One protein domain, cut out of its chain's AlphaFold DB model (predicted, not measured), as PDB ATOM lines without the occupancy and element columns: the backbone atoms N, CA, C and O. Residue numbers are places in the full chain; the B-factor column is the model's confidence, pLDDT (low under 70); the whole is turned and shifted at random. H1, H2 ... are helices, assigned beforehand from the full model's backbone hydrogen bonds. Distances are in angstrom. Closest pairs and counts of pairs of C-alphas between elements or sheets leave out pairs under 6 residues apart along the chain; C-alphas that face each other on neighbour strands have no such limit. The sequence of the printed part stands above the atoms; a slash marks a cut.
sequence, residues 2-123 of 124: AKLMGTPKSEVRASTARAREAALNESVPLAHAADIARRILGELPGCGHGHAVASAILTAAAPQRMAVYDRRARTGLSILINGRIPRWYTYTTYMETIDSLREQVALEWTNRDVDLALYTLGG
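This is residues 2 to 123 of the 124 residues of an uncharacterized protein of Micrococcus sp. TA1 (UniProt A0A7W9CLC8). Two groups of three helices stand side by side: in the first, H2 and H3 form a helical hairpin that H4 crosses; in the second, H7 packs crosswise on H5 and H6. H3 packs on H6 to join the groups, and short H1 lies at the far end of the first group, touching no helix. The printed part has 122 residues with seven named helices, H1 to H7 in chain order, no named strand, and the class is all helix. It is compact, with a radius of gyration of the C-alphas of 14.5 A, and spans 45 by 30 by 22 A.

Find C-alpha 2 at (15.330, -17.223, 42.934), where H1, residues 2 to 5, begins. Next comes H2, residues 9 to 23, the longest helix at 20.7 A, from C-alpha 9 at (4.593, -17.039, 34.254). H3, residues 30 to 42, measures 18.0 A; H4, residues 52 to 61, measures 14.2 A. Read on to H5, residues 71 to 80, 14.3 A, and H6, residues 91 to 102, 16.2 A. H7, residues 111 to 121, runs 15.5 A to C-alpha 121 at (35.933, -6.233, 17.460).

Begin at H3, the hub, which touches three helices. It touches H2 at a shallow tilt of 12 degrees, opposite ways; their closest C-alphas, Ala 19 and Ala 37, are 4.3 A apart. With residues 37 to 42 alone H3 touches H4 at a steep tilt of 66 degrees, closest at the C-alphas of Arg 38 and Ala 54, 6.1 A. H2 touches H4 with residues 19 to 23 alone, about perpendicular at 78 degrees; the closest C-alphas are those of Arg 20 and Ala 61, 5.7 A. With residues 30 to 35 alone H3 touches H6 at a shallow tilt of 32 degrees, only just short of steep; look at the C-alphas of Ala 31 and Thr 92, the closest, 5.1 A apart. H6 touches H7 with residues 98 to 102 alone, about perpendicular at 85 degrees, closest at the C-alphas of Ile 98 and Asn 111, 6.0 A. H7 touches H5 about perpendicular at 84 degrees, closest at the C-alphas of Ala 73 and Tyr 119, 4.0 A. H5 and H6 are near each other. In H2 to H7 every O i to N i+4 pair is within hydrogen-bond range; H1 is too short for such a pair.

The two farthest C-alphas, those of Gly 6 and Ala 106, are 47.0 A apart. The printed part has no cut and no long link; the link from H1 to H2 is tight. The model's mean pLDDT over the printed part is 94.0, and residue 2 is the one printed residue under 70.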
ATOM      1  N   ALA A   2      16.484 -16.668  42.201       63.22
ATOM      2  CA  ALA A   2      15.330 -17.223  42.934       63.22
ATOM      3  C   ALA A   2      14.026 -16.396  42.839       63.22
ATOM      4  O   ALA A   2      12.953 -16.970  42.710       63.22
ATOM      5  N   LYS A   3      14.110 -15.054  42.820       77.06
ATOM      6  CA  LYS A   3      12.924 -14.183  42.708       77.06
ATOM      7  C   LYS A   3      12.220 -14.254  41.348       77.06
ATOM      8  O   LYS A   3      11.002 -14.216  41.326       77.06
ATOM      9  N   LEU A   4      12.961 -14.403  40.243       80.94
ATOM     10  CA  LEU A   4      12.359 -14.534  38.908       80.94
ATOM     11  C   LEU A   4      11.623 -15.870  38.764       80.94
ATOM     12  O   LEU A   4      10.537 -15.921  38.207       80.94
ATOM     13  N   MET A   5      12.197 -16.944  39.317       86.50
ATOM     14  CA  MET A   5      11.565 -18.268  39.324       86.50
ATOM     15  C   MET A   5      10.280 -18.309  40.166       86.50
ATOM     16  O   MET A   5       9.463 -19.204  39.972       86.50
ATOM     17  N   GLY A   6      10.101 -17.348  41.079       87.50
ATOM     18  CA  GLY A   6       8.868 -17.146  41.842       87.50
ATOM     19  C   GLY A   6       7.866 -16.186  41.190       87.50
ATOM     20  O   GLY A   6       6.738 -16.097  41.665       87.50
ATOM     21  N   THR A   7       8.240 -15.472  40.122       90.44
ATOM     22  CA  THR A   7       7.322 -14.585  39.397       90.44
ATOM     23  C   THR A   7       6.319 -15.425  38.595       90.44
ATOM     24  O   THR A   7       6.734 -16.336  37.867       90.44
ATOM     25  N   PRO A   8       5.005 -15.138  38.670       94.56
ATOM     26  CA  PRO A   8       4.011 -15.821  37.856       94.56
ATOM     27  C   PRO A   8       4.371 -15.788  36.368       94.56
ATOM     28  O   PRO A   8       4.670 -14.739  35.798       94.56
ATOM     29  N   LYS A   9       4.295 -16.944  35.696       93.19
ATOM     30  CA  LYS A   9       4.593 -17.039  34.254       93.19
ATOM     31  C   LYS A   9       3.748 -16.074  33.415       93.19
ATOM     32  O   LYS A   9       4.225 -15.589  32.394       93.19
ATOM     33  N   SER A  10       2.506 -15.814  33.828       95.19
ATOM     34  CA  SER A  10       1.611 -14.844  33.190       95.19
ATOM     35  C   SER A  10       2.169 -13.422  33.239       95.19
ATOM     36  O   SER A  10       2.138 -12.732  32.227       95.19
ATOM     37  N   GLU A  11       2.741 -13.011  34.369       94.75
ATOM     38  CA  GLU A  11       3.350 -11.691  34.548       94.75
ATOM     39  C   GLU A  11       4.620 -11.542  33.699       94.75
ATOM     40  O   GLU A  11       4.769 -10.558  32.974       94.75
ATOM     41  N   VAL A  12       5.486 -12.564  33.690       94.81
ATOM     42  CA  VAL A  12       6.680 -12.588  32.825       94.81
ATOM     43  C   VAL A  12       6.285 -12.479  31.350       94.81
ATOM     44  O   VAL A  12       6.860 -11.681  30.608       94.81
ATOM     45  N   ARG A  13       5.275 -13.244  30.915       95.31
ATOM     46  CA  ARG A  13       4.751 -13.189  29.539       95.31
ATOM     47  C   ARG A  13       4.157 -11.823  29.207       95.31
ATOM     48  O   ARG A  13       4.452 -11.292  28.146       95.31
ATOM     49  N   ALA A  14       3.367 -11.239  30.105       96.44
ATOM     50  CA  ALA A  14       2.761  -9.929  29.888       96.44
ATOM     51  C   ALA A  14       3.817  -8.814  29.784       96.44
ATOM     52  O   ALA A  14       3.742  -7.973  28.892       96.44
ATOM     53  N   SER A  15       4.829  -8.814  30.658       96.25
ATOM     54  CA  SER A  15       5.924  -7.835  30.601       96.25
ATOM     55  C   SER A  15       6.763  -7.998  29.327       96.25
ATOM     56  O   SER A  15       6.977  -7.026  28.603       96.25
ATOM     57  N   THR A  16       7.166  -9.225  28.985       96.44
ATOM     58  CA  THR A  16       7.949  -9.486  27.762       96.44
ATOM     59  C   THR A  16       7.170  -9.189  26.476       96.44
ATOM     60  O   THR A  16       7.762  -8.675  25.530       96.44
ATOM     61  N   ALA A  17       5.854  -9.427  26.444       97.81
ATOM     62  CA  ALA A  17       4.994  -9.046  25.322       97.81
ATOM     63  C   ALA A  17       4.939  -7.521  25.134       97.81
ATOM     64  O   ALA A  17       5.242  -7.040  24.044       97.81
ATOM     65  N   ARG A  18       4.666  -6.756  26.204       98.19
ATOM     66  CA  ARG A  18       4.673  -5.280  26.161       98.19
ATOM     67  C   ARG A  18       6.035  -4.724  25.739       98.19
ATOM     68  O   ARG A  18       6.111  -3.798  24.938       98.19
ATOM     69  N   ALA A  19       7.121  -5.298  26.259       98.00
ATOM     70  CA  ALA A  19       8.471  -4.893  25.884       98.00
ATOM     71  C   ALA A  19       8.760  -5.169  24.401       98.00
ATOM     72  O   ALA A  19       9.350  -4.328  23.727       98.00
ATOM     73  N   ARG A  20       8.312  -6.316  23.875       98.25
ATOM     74  CA  ARG A  20       8.423  -6.644  22.449       98.25
ATOM     75  C   ARG A  20       7.635  -5.666  21.580       98.25
ATOM     76  O   ARG A  20       8.165  -5.210  20.575       98.25
ATOM     77  N   GLU A  21       6.396  -5.354  21.949       98.38
ATOM     78  CA  GLU A  21       5.572  -4.374  21.229       98.38
ATOM     79  C   GLU A  21       6.245  -3.001  21.192       98.38
ATOM     80  O   GLU A  21       6.374  -2.412  20.123       98.38
ATOM     81  N   ALA A  22       6.758  -2.531  22.333       98.25
ATOM     82  CA  ALA A  22       7.508  -1.283  22.397       98.25
ATOM     83  C   ALA A  22       8.764  -1.319  21.512       98.25
ATOM     84  O   ALA A  22       9.028  -0.362  20.789       98.25
ATOM     85  N   ALA A  23       9.508  -2.428  21.521       97.75
ATOM     86  CA  ALA A  23      10.721  -2.582  20.722       97.75
ATOM     87  C   ALA A  23      10.452  -2.569  19.206       97.75
ATOM     88  O   ALA A  23      11.255  -2.038  18.441       97.75
ATOM     89  N   LEU A  24       9.325  -3.136  18.774       97.62
ATOM     90  CA  LEU A  24       8.902  -3.173  17.372       97.62
ATOM     91  C   LEU A  24       8.169  -1.906  16.923       97.62
ATOM     92  O   LEU A  24       7.804  -1.808  15.756       97.62
ATOM     93  N   ASN A  25       7.930  -0.946  17.819       97.50
ATOM     94  CA  ASN A  25       7.190   0.251  17.463       97.50
ATOM     95  C   ASN A  25       8.028   1.169  16.560       97.50
ATOM     96  O   ASN A  25       8.935   1.864  17.020       97.50
ATOM     97  N   GLU A  26       7.683   1.190  15.274       95.75
ATOM     98  CA  GLU A  26       8.365   1.993  14.255       95.75
ATOM     99  C   GLU A  26       7.848   3.425  14.151       95.75
ATOM    100  O   GLU A  26       8.488   4.262  13.524       95.75
ATOM    101  N   SER A  27       6.733   3.731  14.821       96.81
ATOM    102  CA  SER A  27       6.176   5.089  14.860       96.81
ATOM    103  C   SER A  27       6.948   6.043  15.779       96.81
ATOM    104  O   SER A  27       6.635   7.230  15.830       96.81
ATOM    105  N   VAL A  28       7.954   5.544  16.506       96.19
ATOM    106  CA  VAL A  28       8.837   6.343  17.365       96.19
ATOM    107  C   VAL A  28      10.310   6.101  17.013       96.19
ATOM    108  O   VAL A  28      10.647   5.023  16.507       96.19
ATOM    109  N   PRO A  29      11.210   7.060  17.313       95.62
ATOM    110  CA  PRO A  29      12.647   6.876  17.121       95.62
ATOM    111  C   PRO A  29      13.169   5.618  17.822       95.62
ATOM    112  O   PRO A  29      12.727   5.287  18.928       95.62
ATOM    113  N   LEU A  30      14.144   4.943  17.208       95.75
ATOM    114  CA  LEU A  30      14.682   3.668  17.690       95.75
ATOM    115  C   LEU A  30      15.091   3.713  19.167       95.75
ATOM    116  O   LEU A  30      14.717   2.843  19.951       95.75
ATOM    117  N   ALA A  31      15.853   4.734  19.550       96.12
ATOM    118  CA  ALA A  31      16.345   4.890  20.912       96.12
ATOM    119  C   ALA A  31      15.215   5.054  21.931       96.12
ATOM    120  O   ALA A  31      15.277   4.514  23.035       96.12
ATOM    121  N   HIS A  32      14.143   5.744  21.537       97.38
ATOM    122  CA  HIS A  32      12.960   5.919  22.366       97.38
ATOM    123  C   HIS A  32      12.211   4.590  22.549       97.38
ATOM    124  O   HIS A  32      11.869   4.224  23.674       97.38
ATOM    125  N   ALA A  33      12.019   3.826  21.464       97.88
ATOM    126  CA  ALA A  33      11.475   2.467  21.529       97.88
ATOM    127  C   ALA A  33      12.313   1.566  22.455       97.88
ATOM    128  O   ALA A  33      11.765   0.854  23.300       97.88
ATOM    129  N   ALA A  34      13.642   1.639  22.345       97.19
ATOM    130  CA  ALA A  34      14.568   0.873  23.169       97.19
ATOM    131  C   ALA A  34      14.515   1.261  24.658       97.19
ATOM    132  O   ALA A  34      14.528   0.368  25.509       97.19
ATOM    133  N   ASP A  35      14.420   2.555  24.990       96.75
ATOM    134  CA  ASP A  35      14.286   3.013  26.380       96.75
ATOM    135  C   ASP A  35      12.992   2.494  27.015       96.75
ATOM    136  O   ASP A  35      13.037   1.867  28.078       96.75
ATOM    137  N   ILE A  36      11.849   2.665  26.335       97.69
ATOM    138  CA  ILE A  36      10.551   2.168  26.813       97.69
ATOM    139  C   ILE A  36      10.613   0.655  27.031       97.69
ATOM    140  O   ILE A  36      10.299   0.167  28.119       97.69
ATOM    141  N   ALA A  37      11.054  -0.094  26.018       97.44
ATOM    142  CA  ALA A  37      11.113  -1.548  26.077       97.44
ATOM    143  C   ALA A  37      12.027  -2.035  27.212       97.44
ATOM    144  O   ALA A  37      11.679  -2.948  27.967       97.44
ATOM    145  N   ARG A  38      13.178  -1.376  27.401       96.31
ATOM    146  CA  ARG A  38      14.111  -1.680  28.488       96.31
ATOM    147  C   ARG A  38      13.515  -1.363  29.855       96.31
ATOM    148  O   ARG A  38      13.755  -2.124  30.792       96.31
ATOM    149  N   ARG A  39      12.775  -0.262  30.002       95.94
ATOM    150  CA  ARG A  39      12.116   0.104  31.267       95.94
ATOM    151  C   ARG A  39      11.056  -0.919  31.663       95.94
ATOM    152  O   ARG A  39      11.057  -1.331  32.817       95.94
ATOM    153  N   ILE A  40      10.253  -1.389  30.706       97.12
ATOM    154  CA  ILE A  40       9.259  -2.453  30.925       97.12
ATOM    155  C   ILE A  40       9.939  -3.734  31.417       97.12
ATOM    156  O   ILE A  40       9.528  -4.305  32.426       97.12
ATOM    157  N   LEU A  41      11.019  -4.176  30.758       96.00
ATOM    158  CA  LEU A  41      11.763  -5.348  31.230       96.00
ATOM    159  C   LEU A  41      12.423  -5.113  32.590       96.00
ATOM    160  O   LEU A  41      12.554  -6.057  33.359       96.00
ATOM    161  N   GLY A  42      12.819  -3.879  32.908       94.62
ATOM    162  CA  GLY A  42      13.419  -3.514  34.192       94.62
ATOM    163  C   GLY A  42      12.533  -3.809  35.408       94.62
ATOM    164  O   GLY A  42      13.066  -3.974  36.505       94.62
ATOM    165  N   GLU A  43      11.216  -3.936  35.208       92.69
ATOM    166  CA  GLU A  43      10.243  -4.356  36.228       92.69
ATOM    167  C   GLU A  43      10.434  -5.830  36.633       92.69
ATOM    168  O   GLU A  43      10.129  -6.210  37.763       92.69
ATOM    169  N   LEU A  44      10.989  -6.669  35.746       93.38
ATOM    170  CA  LEU A  44      11.209  -8.086  36.025       93.38
ATOM    171  C   LEU A  44      12.458  -8.316  36.895       93.38
ATOM    172  O   LEU A  44      13.542  -7.773  36.621       93.38
ATOM    173  N   PRO A  45      12.381  -9.208  37.903       91.44
ATOM    174  CA  PRO A  45      13.541  -9.579  38.699       91.44
ATOM    175  C   PRO A  45      14.695 -10.101  37.831       91.44
ATOM    176  O   PRO A  45      14.549 -11.055  37.075       91.44
ATOM    177  N   GLY A  46      15.878  -9.500  37.975       89.50
ATOM    178  CA  GLY A  46      17.071  -9.863  37.196       89.50
ATOM    179  C   GLY A  46      17.264  -9.076  35.897       89.50
ATOM    180  O   GLY A  46      18.337  -9.172  35.312       89.50
ATOM    181  N   CYS A  47      16.294  -8.251  35.493       91.81
ATOM    182  CA  CYS A  47      16.403  -7.374  34.320       91.81
ATOM    183  C   CYS A  47      16.632  -5.893  34.680       91.81
ATOM    184  O   CYS A  47      17.024  -5.104  33.825       91.81
ATOM    185  N   GLY A  48      16.436  -5.506  35.947       87.19
ATOM    186  CA  GLY A  48      16.634  -4.124  36.405       87.19
ATOM    187  C   GLY A  48      18.097  -3.686  36.584       87.19
ATOM    188  O   GLY A  48      18.381  -2.490  36.570       87.19
ATOM    189  N   HIS A  49      19.039  -4.627  36.736       85.75
ATOM    190  CA  HIS A  49      20.453  -4.318  36.988       85.75
ATOM    191  C   HIS A  49      21.312  -4.545  35.742       85.75
ATOM    192  O   HIS A  49      21.353  -5.645  35.193       85.75
ATOM    193  N   GLY A  50      22.051  -3.509  35.339       84.94
ATOM    194  CA  GLY A  50      22.840  -3.528  34.108       84.94
ATOM    195  C   GLY A  50      21.973  -3.490  32.845       84.94
ATOM    196  O   GLY A  50      20.767  -3.244  32.902       84.94
ATOM    197  N   HIS A  51      22.613  -3.695  31.692       87.56
ATOM    198  CA  HIS A  51      21.952  -3.614  30.383       87.56
ATOM    199  C   HIS A  51      21.953  -4.936  29.610       87.56
ATOM    200  O   HIS A  51      21.046  -5.159  28.813       87.56
ATOM    201  N   ALA A  52      22.911  -5.831  29.869       90.50
ATOM    202  CA  ALA A  52      23.139  -7.019  29.047       90.50
ATOM    203  C   ALA A  52      21.917  -7.952  28.961       90.50
ATOM    204  O   ALA A  52      21.494  -8.299  27.868       90.50
ATOM    205  N   VAL A  53      21.299  -8.313  30.094       93.50
ATOM    206  CA  VAL A  53      20.161  -9.255  30.097       93.50
ATOM    207  C   VAL A  53      18.940  -8.664  29.394       93.50
ATOM    208  O   VAL A  53      18.384  -9.296  28.500       93.50
ATOM    209  N   ALA A  54      18.534  -7.445  29.762       95.06
ATOM    210  CA  ALA A  54      17.374  -6.799  29.155       95.06
ATOM    211  C   ALA A  54      17.583  -6.585  27.646       95.06
ATOM    212  O   ALA A  54      16.722  -6.954  26.857       95.06
ATOM    213  N   SER A  55      18.748  -6.074  27.232       95.69
ATOM    214  CA  SER A  55      19.055  -5.864  25.809       95.69
ATOM    215  C   SER A  55      19.141  -7.172  25.011       95.69
ATOM    216  O   SER A  55      18.669  -7.216  23.877       95.69
ATOM    217  N   ALA A  56      19.631  -8.266  25.604       96.31
ATOM    218  CA  ALA A  56      19.596  -9.594  24.988       96.31
ATOM    219  C   ALA A  56      18.166 -10.099  24.755       96.31
ATOM    220  O   ALA A  56      17.860 -10.592  23.671       96.31
ATOM    221  N   ILE A  57      17.271  -9.930  25.734       96.31
ATOM    222  CA  ILE A  57      15.855 -10.295  25.590       96.31
ATOM    223  C   ILE A  57      15.192  -9.457  24.487       96.31
ATOM    224  O   ILE A  57      14.491 -10.010  23.641       96.31
ATOM    225  N   LEU A  58      15.438  -8.143  24.458       97.19
ATOM    226  CA  LEU A  58      14.904  -7.255  23.416       97.19
ATOM    227  C   LEU A  58      15.422  -7.622  22.026       97.19
ATOM    228  O   LEU A  58      14.647  -7.654  21.074       97.19
ATOM    229  N   THR A  59      16.705  -7.963  21.918       97.44
ATOM    230  CA  THR A  59      17.313  -8.425  20.664       97.44
ATOM    231  C   THR A  59      16.691  -9.735  20.197       97.44
ATOM    232  O   THR A  59      16.344  -9.860  19.031       97.44
ATOM    233  N   ALA A  60      16.459 -10.696  21.093       96.56
ATOM    234  CA  ALA A  60      15.759 -11.929  20.732       96.56
ATOM    235  C   ALA A  60      14.313 -11.669  20.260       96.56
ATOM    236  O   ALA A  60      13.804 -12.383  19.399       96.56
ATOM    237  N   ALA A  61      13.651 -10.645  20.808       95.75
ATOM    238  CA  ALA A  61      12.276 -10.290  20.468       95.75
ATOM    239  C   ALA A  61      12.141  -9.469  19.168       95.75
ATOM    240  O   ALA A  61      11.105  -9.565  18.501       95.75
ATOM    241  N   ALA A  62      13.157  -8.672  18.824       96.31
ATOM    242  CA  ALA A  62      13.193  -7.767  17.674       96.31
ATOM    243  C   ALA A  62      14.601  -7.730  17.029       96.31
ATOM    244  O   ALA A  62      15.268  -6.692  17.051       96.31
ATOM    245  N   PRO A  63      15.068  -8.851  16.442       94.31
ATOM    246  CA  PRO A  63      16.476  -9.046  16.083       94.31
ATOM    247  C   PRO A  63      16.992  -8.122  14.985       94.31
ATOM    248  O   PRO A  63      18.191  -7.924  14.908       94.31
ATOM    249  N   GLN A  64      16.126  -7.539  14.157       92.94
ATOM    250  CA  GLN A  64      16.553  -6.616  13.097       92.94
ATOM    251  C   GLN A  64      16.666  -5.162  13.580       92.94
ATOM    252  O   GLN A  64      17.272  -4.319  12.924       92.94
ATOM    253  N   ARG A  65      16.069  -4.855  14.736       95.31
ATOM    254  CA  ARG A  65      15.887  -3.483  15.222       95.31
ATOM    255  C   ARG A  65      16.685  -3.220  16.496       95.31
ATOM    256  O   ARG A  65      17.190  -2.117  16.668       95.31
ATOM    257  N   MET A  66      16.829  -4.222  17.361       97.56
ATOM    258  CA  MET A  66      17.490  -4.114  18.663       97.56
ATOM    259  C   MET A  66      18.895  -4.720  18.660       97.56
ATOM    260  O   MET A  66      19.210  -5.596  17.858       97.56
ATOM    261  N   ALA A  67      19.721  -4.260  19.598       97.19
ATOM    262  CA  ALA A  67      21.089  -4.724  19.808       97.19
ATOM    263  C   ALA A  67      21.358  -5.080  21.277       97.19
ATOM    264  O   ALA A  67      20.623  -4.651  22.178       97.19
ATOM    265  N   VAL A  68      22.424  -5.846  21.523       96.50
ATOM    266  CA  VAL A  68      22.853  -6.295  22.850       96.50
ATOM    267  C   VAL A  68      23.940  -5.380  23.388       96.50
ATOM    268  O   VAL A  68      25.061  -5.349  22.902       96.50
ATOM    269  N   TYR A  69      23.648  -4.678  24.479       94.12
ATOM    270  CA  TYR A  69      24.638  -3.822  25.119       94.12
ATOM    271  C   TYR A  69      25.350  -4.553  26.254       94.12
ATOM    272  O   TYR A  69      24.948  -4.500  27.425       94.12
ATOM    273  N   ASP A  70      26.424  -5.248  25.884       93.00
ATOM    274  CA  ASP A  70      27.339  -5.908  26.806       93.00
ATOM    275  C   ASP A  70      28.717  -5.221  26.873       93.00
ATOM    276  O   ASP A  70      28.963  -4.158  26.293       93.00
ATOM    277  N   ARG A  71      29.631  -5.808  27.653       93.12
ATOM    278  CA  ARG A  71      30.982  -5.259  27.829       93.12
ATOM    279  C   ARG A  71      31.815  -5.331  26.551       93.12
ATOM    280  O   ARG A  71      32.590  -4.413  26.320       93.12
ATOM    281  N   ARG A  72      31.659  -6.378  25.743       95.00
ATOM    282  CA  ARG A  72      32.434  -6.582  24.515       95.00
ATOM    283  C   ARG A  72      31.997  -5.604  23.443       95.00
ATOM    284  O   ARG A  72      32.838  -4.923  22.877       95.00
ATOM    285  N   ALA A  73      30.695  -5.454  23.240       95.19
ATOM    286  CA  ALA A  73      30.149  -4.489  22.300       95.19
ATOM    287  C   ALA A  73      30.563  -3.051  22.669       95.19
ATOM    288  O   ALA A  73      30.981  -2.264  21.817       95.19
ATOM    289  N   ARG A  74      30.570  -2.728  23.973       95.12
ATOM    290  CA  ARG A  74      31.118  -1.465  24.491       95.12
ATOM    291  C   ARG A  74      32.622  -1.309  24.223       95.12
ATOM    292  O   ARG A  74      33.052  -0.215  23.861       95.12
ATOM    293  N   THR A  75      33.419  -2.361  24.416       95.75
ATOM    294  CA  THR A  75      34.858  -2.359  24.101       95.75
ATOM    295  C   THR A  75      35.089  -2.165  22.606       95.75
ATOM    296  O   THR A  75      35.874  -1.300  22.228       95.75
ATOM    297  N   GLY A  76      34.364  -2.878  21.747       96.94
ATOM    298  CA  GLY A  76      34.445  -2.710  20.298       96.94
ATOM    299  C   GLY A  76      34.132  -1.282  19.871       96.94
ATOM    300  O   GLY A  76      34.888  -0.695  19.103       96.94
ATOM    301  N   LEU A  77      33.092  -0.671  20.446       96.19
ATOM    302  CA  LEU A  77      32.779   0.732  20.173       96.19
ATOM    303  C   LEU A  77      33.914   1.666  20.610       96.19
ATOM    304  O   LEU A  77      34.250   2.591  19.880       96.19
ATOM    305  N   SER A  78      34.532   1.406  21.766       96.44
ATOM    306  CA  SER A  78      35.683   2.182  22.248       96.44
ATOM    307  C   SER A  78      36.889   2.104  21.300       96.44
ATOM    308  O   SER A  78      37.551   3.113  21.062       96.44
ATOM    309  N   ILE A  79      37.126   0.928  20.708       96.62
ATOM    310  CA  ILE A  79      38.178   0.709  19.709       96.62
ATOM    311  C   ILE A  79      37.842   1.464  18.422       96.62
ATOM    312  O   ILE A  79      38.685   2.199  17.916       96.62
ATOM    313  N   LEU A  80      36.606   1.329  17.923       95.12
ATOM    314  CA  LEU A  80      36.154   1.962  16.683       95.12
ATOM    315  C   LEU A  80      36.308   3.487  16.723       95.12
ATOM    316  O   LEU A  80      36.794   4.080  15.765       95.12
ATOM    317  N   ILE A  81      35.924   4.120  17.834       94.25
ATOM    318  CA  ILE A  81      36.025   5.579  17.991       94.25
ATOM    319  C   ILE A  81      37.409   6.044  18.463       94.25
ATOM    320  O   ILE A  81      37.591   7.234  18.715       94.25
ATOM    321  N   ASN A  82      38.363   5.120  18.644       95.19
ATOM    322  CA  ASN A  82      39.678   5.373  19.234       95.19
ATOM    323  C   ASN A  82      39.596   6.205  20.532       95.19
ATOM    324  O   ASN A  82      40.255   7.234  20.692       95.19
ATOM    325  N   GLY A  83      38.722   5.799  21.456       94.00
ATOM    326  CA  GLY A  83      38.371   6.624  22.607       94.00
ATOM    327  C   GLY A  83      37.665   5.873  23.726       94.00
ATOM    328  O   GLY A  83      37.342   4.693  23.633       94.00
ATOM    329  N   ARG A  84      37.413   6.568  24.840       92.31
ATOM    330  CA  ARG A  84      36.786   5.966  26.021       92.31
ATOM    331  C   ARG A  84      35.285   6.220  26.031       92.31
ATOM    332  O   ARG A  84      34.846   7.363  26.089       92.31
ATOM    333  N   ILE A  85      34.503   5.147  26.124       93.94
ATOM    334  CA  ILE A  85      33.063   5.265  26.365       93.94
ATOM    335  C   ILE A  85      32.828   5.801  27.790       93.94
ATOM    336  O   ILE A  85      33.340   5.207  28.751       93.94
ATOM    337  N   PRO A  86      32.049   6.884  27.975       92.25
ATOM    338  CA  PRO A  86      31.789   7.451  29.295       92.25
ATOM    339  C   PRO A  86      31.013   6.522  30.231       92.25
ATOM    340  O   PRO A  86      30.273   5.636  29.797       92.25
ATOM    341  N   ARG A  87      31.141   6.718  31.550       88.81
ATOM    342  CA  ARG A  87      30.450   5.877  32.550       88.81
ATOM    343  C   ARG A  87      28.923   5.995  32.471       88.81
ATOM    344  O   ARG A  87      28.235   5.018  32.732       88.81
ATOM    345  N   TRP A  88      28.411   7.165  32.094       87.69
ATOM    346  CA  TRP A  88      26.978   7.440  31.923       87.69
ATOM    347  C   TRP A  88      26.400   6.921  30.601       87.69
ATOM    348  O   TRP A  88      25.225   7.129  30.334       87.69
ATOM    349  N   TYR A  89      27.201   6.256  29.768       91.81
ATOM    350  CA  TYR A  89      26.741   5.741  28.486       91.81
ATOM    351  C   TYR A  89      25.765   4.575  28.682       91.81
ATOM    352  O   TYR A  89      26.142   3.497  29.168       91.81
ATOM    353  N   THR A  90      24.510   4.821  28.323       92.00
ATOM    354  CA  THR A  90      23.375   3.928  28.574       92.00
ATOM    355  C   THR A  90      23.069   3.043  27.369       92.00
ATOM    356  O   THR A  90      23.625   3.226  26.289       92.00
ATOM    357  N   TYR A  91      22.140   2.101  27.548       94.31
ATOM    358  CA  TYR A  91      21.568   1.350  26.432       94.31
ATOM    359  C   TYR A  91      20.915   2.257  25.379       94.31
ATOM    360  O   TYR A  91      21.100   2.033  24.193       94.31
ATOM    361  N   THR A  92      20.214   3.310  25.796       95.00
ATOM    362  CA  THR A  92      19.556   4.259  24.887       95.00
ATOM    363  C   THR A  92      20.574   4.953  23.983       95.00
ATOM    364  O   THR A  92      20.461   4.879  22.765       95.00
ATOM    365  N   THR A  93      21.642   5.504  24.570       95.38
ATOM    366  CA  THR A  93      22.749   6.133  23.823       95.38
ATOM    367  C   THR A  93      23.463   5.135  22.907       95.38
ATOM    368  O   THR A  93      23.905   5.475  21.811       95.38
ATOM    369  N   TYR A  94      23.569   3.877  23.344       96.31
ATOM    370  CA  TYR A  94      24.118   2.809  22.519       96.31
ATOM    371  C   TYR A  94      23.266   2.542  21.275       96.31
ATOM    372  O   TYR A  94      23.821   2.453  20.184       96.31
ATOM    373  N   MET A  95      21.940   2.483  21.421       97.44
ATOM    374  CA  MET A  95      21.021   2.285  20.299       97.44
ATOM    375  C   MET A  95      21.052   3.452  19.307       97.44
ATOM    376  O   MET A  95      21.070   3.201  18.108       97.44
ATOM    377  N   GLU A  96      21.135   4.703  19.777       96.62
ATOM    378  CA  GLU A  96      21.325   5.884  18.907       96.62
ATOM    379  C   GLU A  96      22.608   5.774  18.082       96.62
ATOM    380  O   GLU A  96      22.628   6.040  16.880       96.62
ATOM    381  N   THR A  97      23.687   5.346  18.736       96.06
ATOM    382  CA  THR A  97      24.994   5.213  18.094       96.06
ATOM    383  C   THR A  97      25.007   4.076  17.083       96.06
ATOM    384  O   THR A  97      25.556   4.247  16.002       96.06
ATOM    385  N   ILE A  98      24.385   2.937  17.396       95.50
ATOM    386  CA  ILE A  98      24.251   1.837  16.438       95.50
ATOM    387  C   ILE A  98      23.465   2.270  15.209       95.50
ATOM    388  O   ILE A  98      23.914   1.982  14.106       95.50
ATOM    389  N   ASP A  99      22.333   2.953  15.380       95.50
ATOM    390  CA  ASP A  99      21.516   3.386  14.243       95.50
ATOM    391  C   ASP A  99      22.302   4.354  13.355       95.50
ATOM    392  O   ASP A  99      22.381   4.179  12.144       95.50
ATOM    393  N   SER A 100      23.012   5.296  13.983       95.19
ATOM    394  CA  SER A 100      23.885   6.239  13.277       95.19
ATOM    395  C   SER A 100      25.035   5.540  12.540       95.19
ATOM    396  O   SER A 100      25.437   5.978  11.466       95.19
ATOM    397  N   LEU A 101      25.603   4.470  13.110       94.75
ATOM    398  CA  LEU A 101      26.640   3.661  12.460       94.75
ATOM    399  C   LEU A 101      26.064   2.812  11.322       94.75
ATOM    400  O   LEU A 101      26.716   2.664  10.291       94.75
ATOM    401  N   ARG A 102      24.848   2.280  11.492       95.00
ATOM    402  CA  ARG A 102      24.118   1.527  10.467       95.00
ATOM    403  C   ARG A 102      23.867   2.389   9.234       95.00
ATOM    404  O   ARG A 102      24.059   1.918   8.124       95.00
ATOM    405  N   GLU A 103      23.500   3.654   9.414       93.88
ATOM    406  CA  GLU A 103      23.308   4.598   8.303       93.88
ATOM    407  C   GLU A 103      24.608   4.928   7.545       93.88
ATOM    408  O   GLU A 103      24.560   5.366   6.398       93.88
ATOM    409  N   GLN A 104      25.773   4.712   8.162       92.31
ATOM    410  CA  GLN A 104      27.081   5.001   7.562       92.31
ATOM    411  C   GLN A 104      27.688   3.817   6.801       92.31
ATOM    412  O   GLN A 104      28.636   4.008   6.034       92.31
ATOM    413  N   VAL A 105      27.189   2.594   6.997       88.75
ATOM    414  CA  VAL A 105      27.668   1.425   6.250       88.75
ATOM    415  C   VAL A 105      26.923   1.303   4.923       88.75
ATOM    416  O   VAL A 105      25.702   1.287   4.877       88.75
ATOM    417  N   ALA A 106      27.667   1.154   3.823       78.38
ATOM    418  CA  ALA A 106      27.118   0.971   2.471       78.38
ATOM    419  C   ALA A 106      26.536  -0.442   2.222       78.38
ATOM    420  O   ALA A 106      26.470  -0.905   1.085       78.38
ATOM    421  N   LEU A 107      26.183  -1.155   3.291       85.12
ATOM    422  CA  LEU A 107      25.629  -2.503   3.277       85.12
ATOM    423  C   LEU A 107      24.224  -2.449   3.877       85.12
ATOM    424  O   LEU A 107      23.965  -1.641   4.764       85.12
ATOM    425  N   GLU A 108      23.350  -3.360   3.449       90.25
ATOM    426  CA  GLU A 108      22.010  -3.567   4.023       90.25
ATOM    427  C   GLU A 108      22.109  -4.235   5.406       90.25
ATOM    428  O   GLU A 108      21.655  -5.357   5.626       90.25
ATOM    429  N   TRP A 109      22.807  -3.577   6.329       94.69
ATOM    430  CA  TRP A 109      23.019  -4.045   7.687       94.69
ATOM    431  C   TRP A 109      21.866  -3.635   8.579       94.69
ATOM    432  O   TRP A 109      21.323  -2.534   8.499       94.69
ATOM    433  N   THR A 110      21.534  -4.532   9.490       95.06
ATOM    434  CA  THR A 110      20.616  -4.266  10.584       95.06
ATOM    435  C   THR A 110      21.374  -3.702  11.779       95.06
ATOM    436  O   THR A 110      22.603  -3.778  11.869       95.06
ATOM    437  N   ASN A 111      20.640  -3.176  12.759       94.75
ATOM    438  CA  ASN A 111      21.246  -2.733  14.017       94.75
ATOM    439  C   ASN A 111      21.983  -3.878  14.727       94.75
ATOM    440  O   ASN A 111      22.988  -3.660  15.404       94.75
ATOM    441  N   ARG A 112      21.512  -5.113  14.535       94.75
ATOM    442  CA  ARG A 112      22.148  -6.309  15.077       94.75
ATOM    443  C   ARG A 112      23.429  -6.692  14.343       94.75
ATOM    444  O   ARG A 112      24.335  -7.209  14.987       94.75
ATOM    445  N   ASP A 113      23.545  -6.422  13.049       96.19
ATOM    446  CA  ASP A 113      24.789  -6.681  12.312       96.19
ATOM    447  C   ASP A 113      25.910  -5.744  12.778       96.19
ATOM    448  O   ASP A 113      27.018  -6.199  13.072       96.19
ATOM    449  N   VAL A 114      25.598  -4.455  12.958       95.75
ATOM    450  CA  VAL A 114      26.528  -3.473  13.547       95.75
ATOM    451  C   VAL A 114      26.948  -3.902  14.955       95.75
ATOM    452  O   VAL A 114      28.135  -3.919  15.278       95.75
ATOM    453  N   ASP A 115      25.990  -4.293  15.794       96.12
ATOM    454  CA  ASP A 115      26.247  -4.813  17.141       96.12
ATOM    455  C   ASP A 115      27.169  -6.040  17.132       96.12
ATOM    456  O   ASP A 115      28.161  -6.085  17.858       96.12
ATOM    457  N   LEU A 116      26.903  -7.020  16.264       95.56
ATOM    458  CA  LEU A 116      27.748  -8.206  16.119       95.56
ATOM    459  C   LEU A 116      29.167  -7.854  15.662       95.56
ATOM    460  O   LEU A 116      30.129  -8.445  16.164       95.56
ATOM    461  N   ALA A 117      29.323  -6.878  14.766       96.06
ATOM    462  CA  ALA A 117      30.634  -6.379  14.365       96.06
ATOM    463  C   ALA A 117      31.381  -5.753  15.557       96.06
ATOM    464  O   ALA A 117      32.542  -6.089  15.800       96.06
ATOM    465  N   LEU A 118      30.705  -4.926  16.364       96.19
ATOM    466  CA  LEU A 118      31.277  -4.339  17.582       96.19
ATOM    467  C   LEU A 118      31.631  -5.407  18.627       96.19
ATOM    468  O   LEU A 118      32.721  -5.382  19.195       96.19
ATOM    469  N   TYR A 119      30.753  -6.379  18.866       96.25
ATOM    470  CA  TYR A 119      31.000  -7.511  19.762       96.25
ATOM    471  C   TYR A 119      32.217  -8.348  19.331       96.25
ATOM    472  O   TYR A 119      32.984  -8.834  20.172       96.25
ATOM    473  N   THR A 120      32.396  -8.516  18.019       96.56
ATOM    474  CA  THR A 120      33.528  -9.237  17.423       96.56
ATOM    475  C   THR A 120      34.822  -8.447  17.595       96.56
ATOM    476  O   THR A 120      35.800  -8.992  18.101       96.56
ATOM    477  N   LEU A 121      34.805  -7.150  17.271       96.62
ATOM    478  CA  LEU A 121      35.933  -6.233  17.460       96.62
ATOM    479  C   LEU A 121      36.360  -6.122  18.929       96.62
ATOM    480  O   LEU A 121      37.545  -6.020  19.228       96.62
ATOM    481  N   GLY A 122      35.398  -6.163  19.851       95.06
ATOM    482  CA  GLY A 122      35.636  -6.068  21.287       95.06
ATOM    483  C   GLY A 122      36.386  -7.247  21.912       95.06
ATOM    484  O   GLY A 122      36.786  -7.130  23.066       95.06
ATOM    485  N   GLY A 123      36.589  -8.349  21.179       91.50
ATOM    486  CA  GLY A 123      37.401  -9.481  21.634       91.50
ATOM    487  C   GLY A 123      36.849 -10.208  22.865       91.50
ATOM    488  O   GLY A 123      35.650 -10.147  23.136       91.50
TER     489      GLY A 123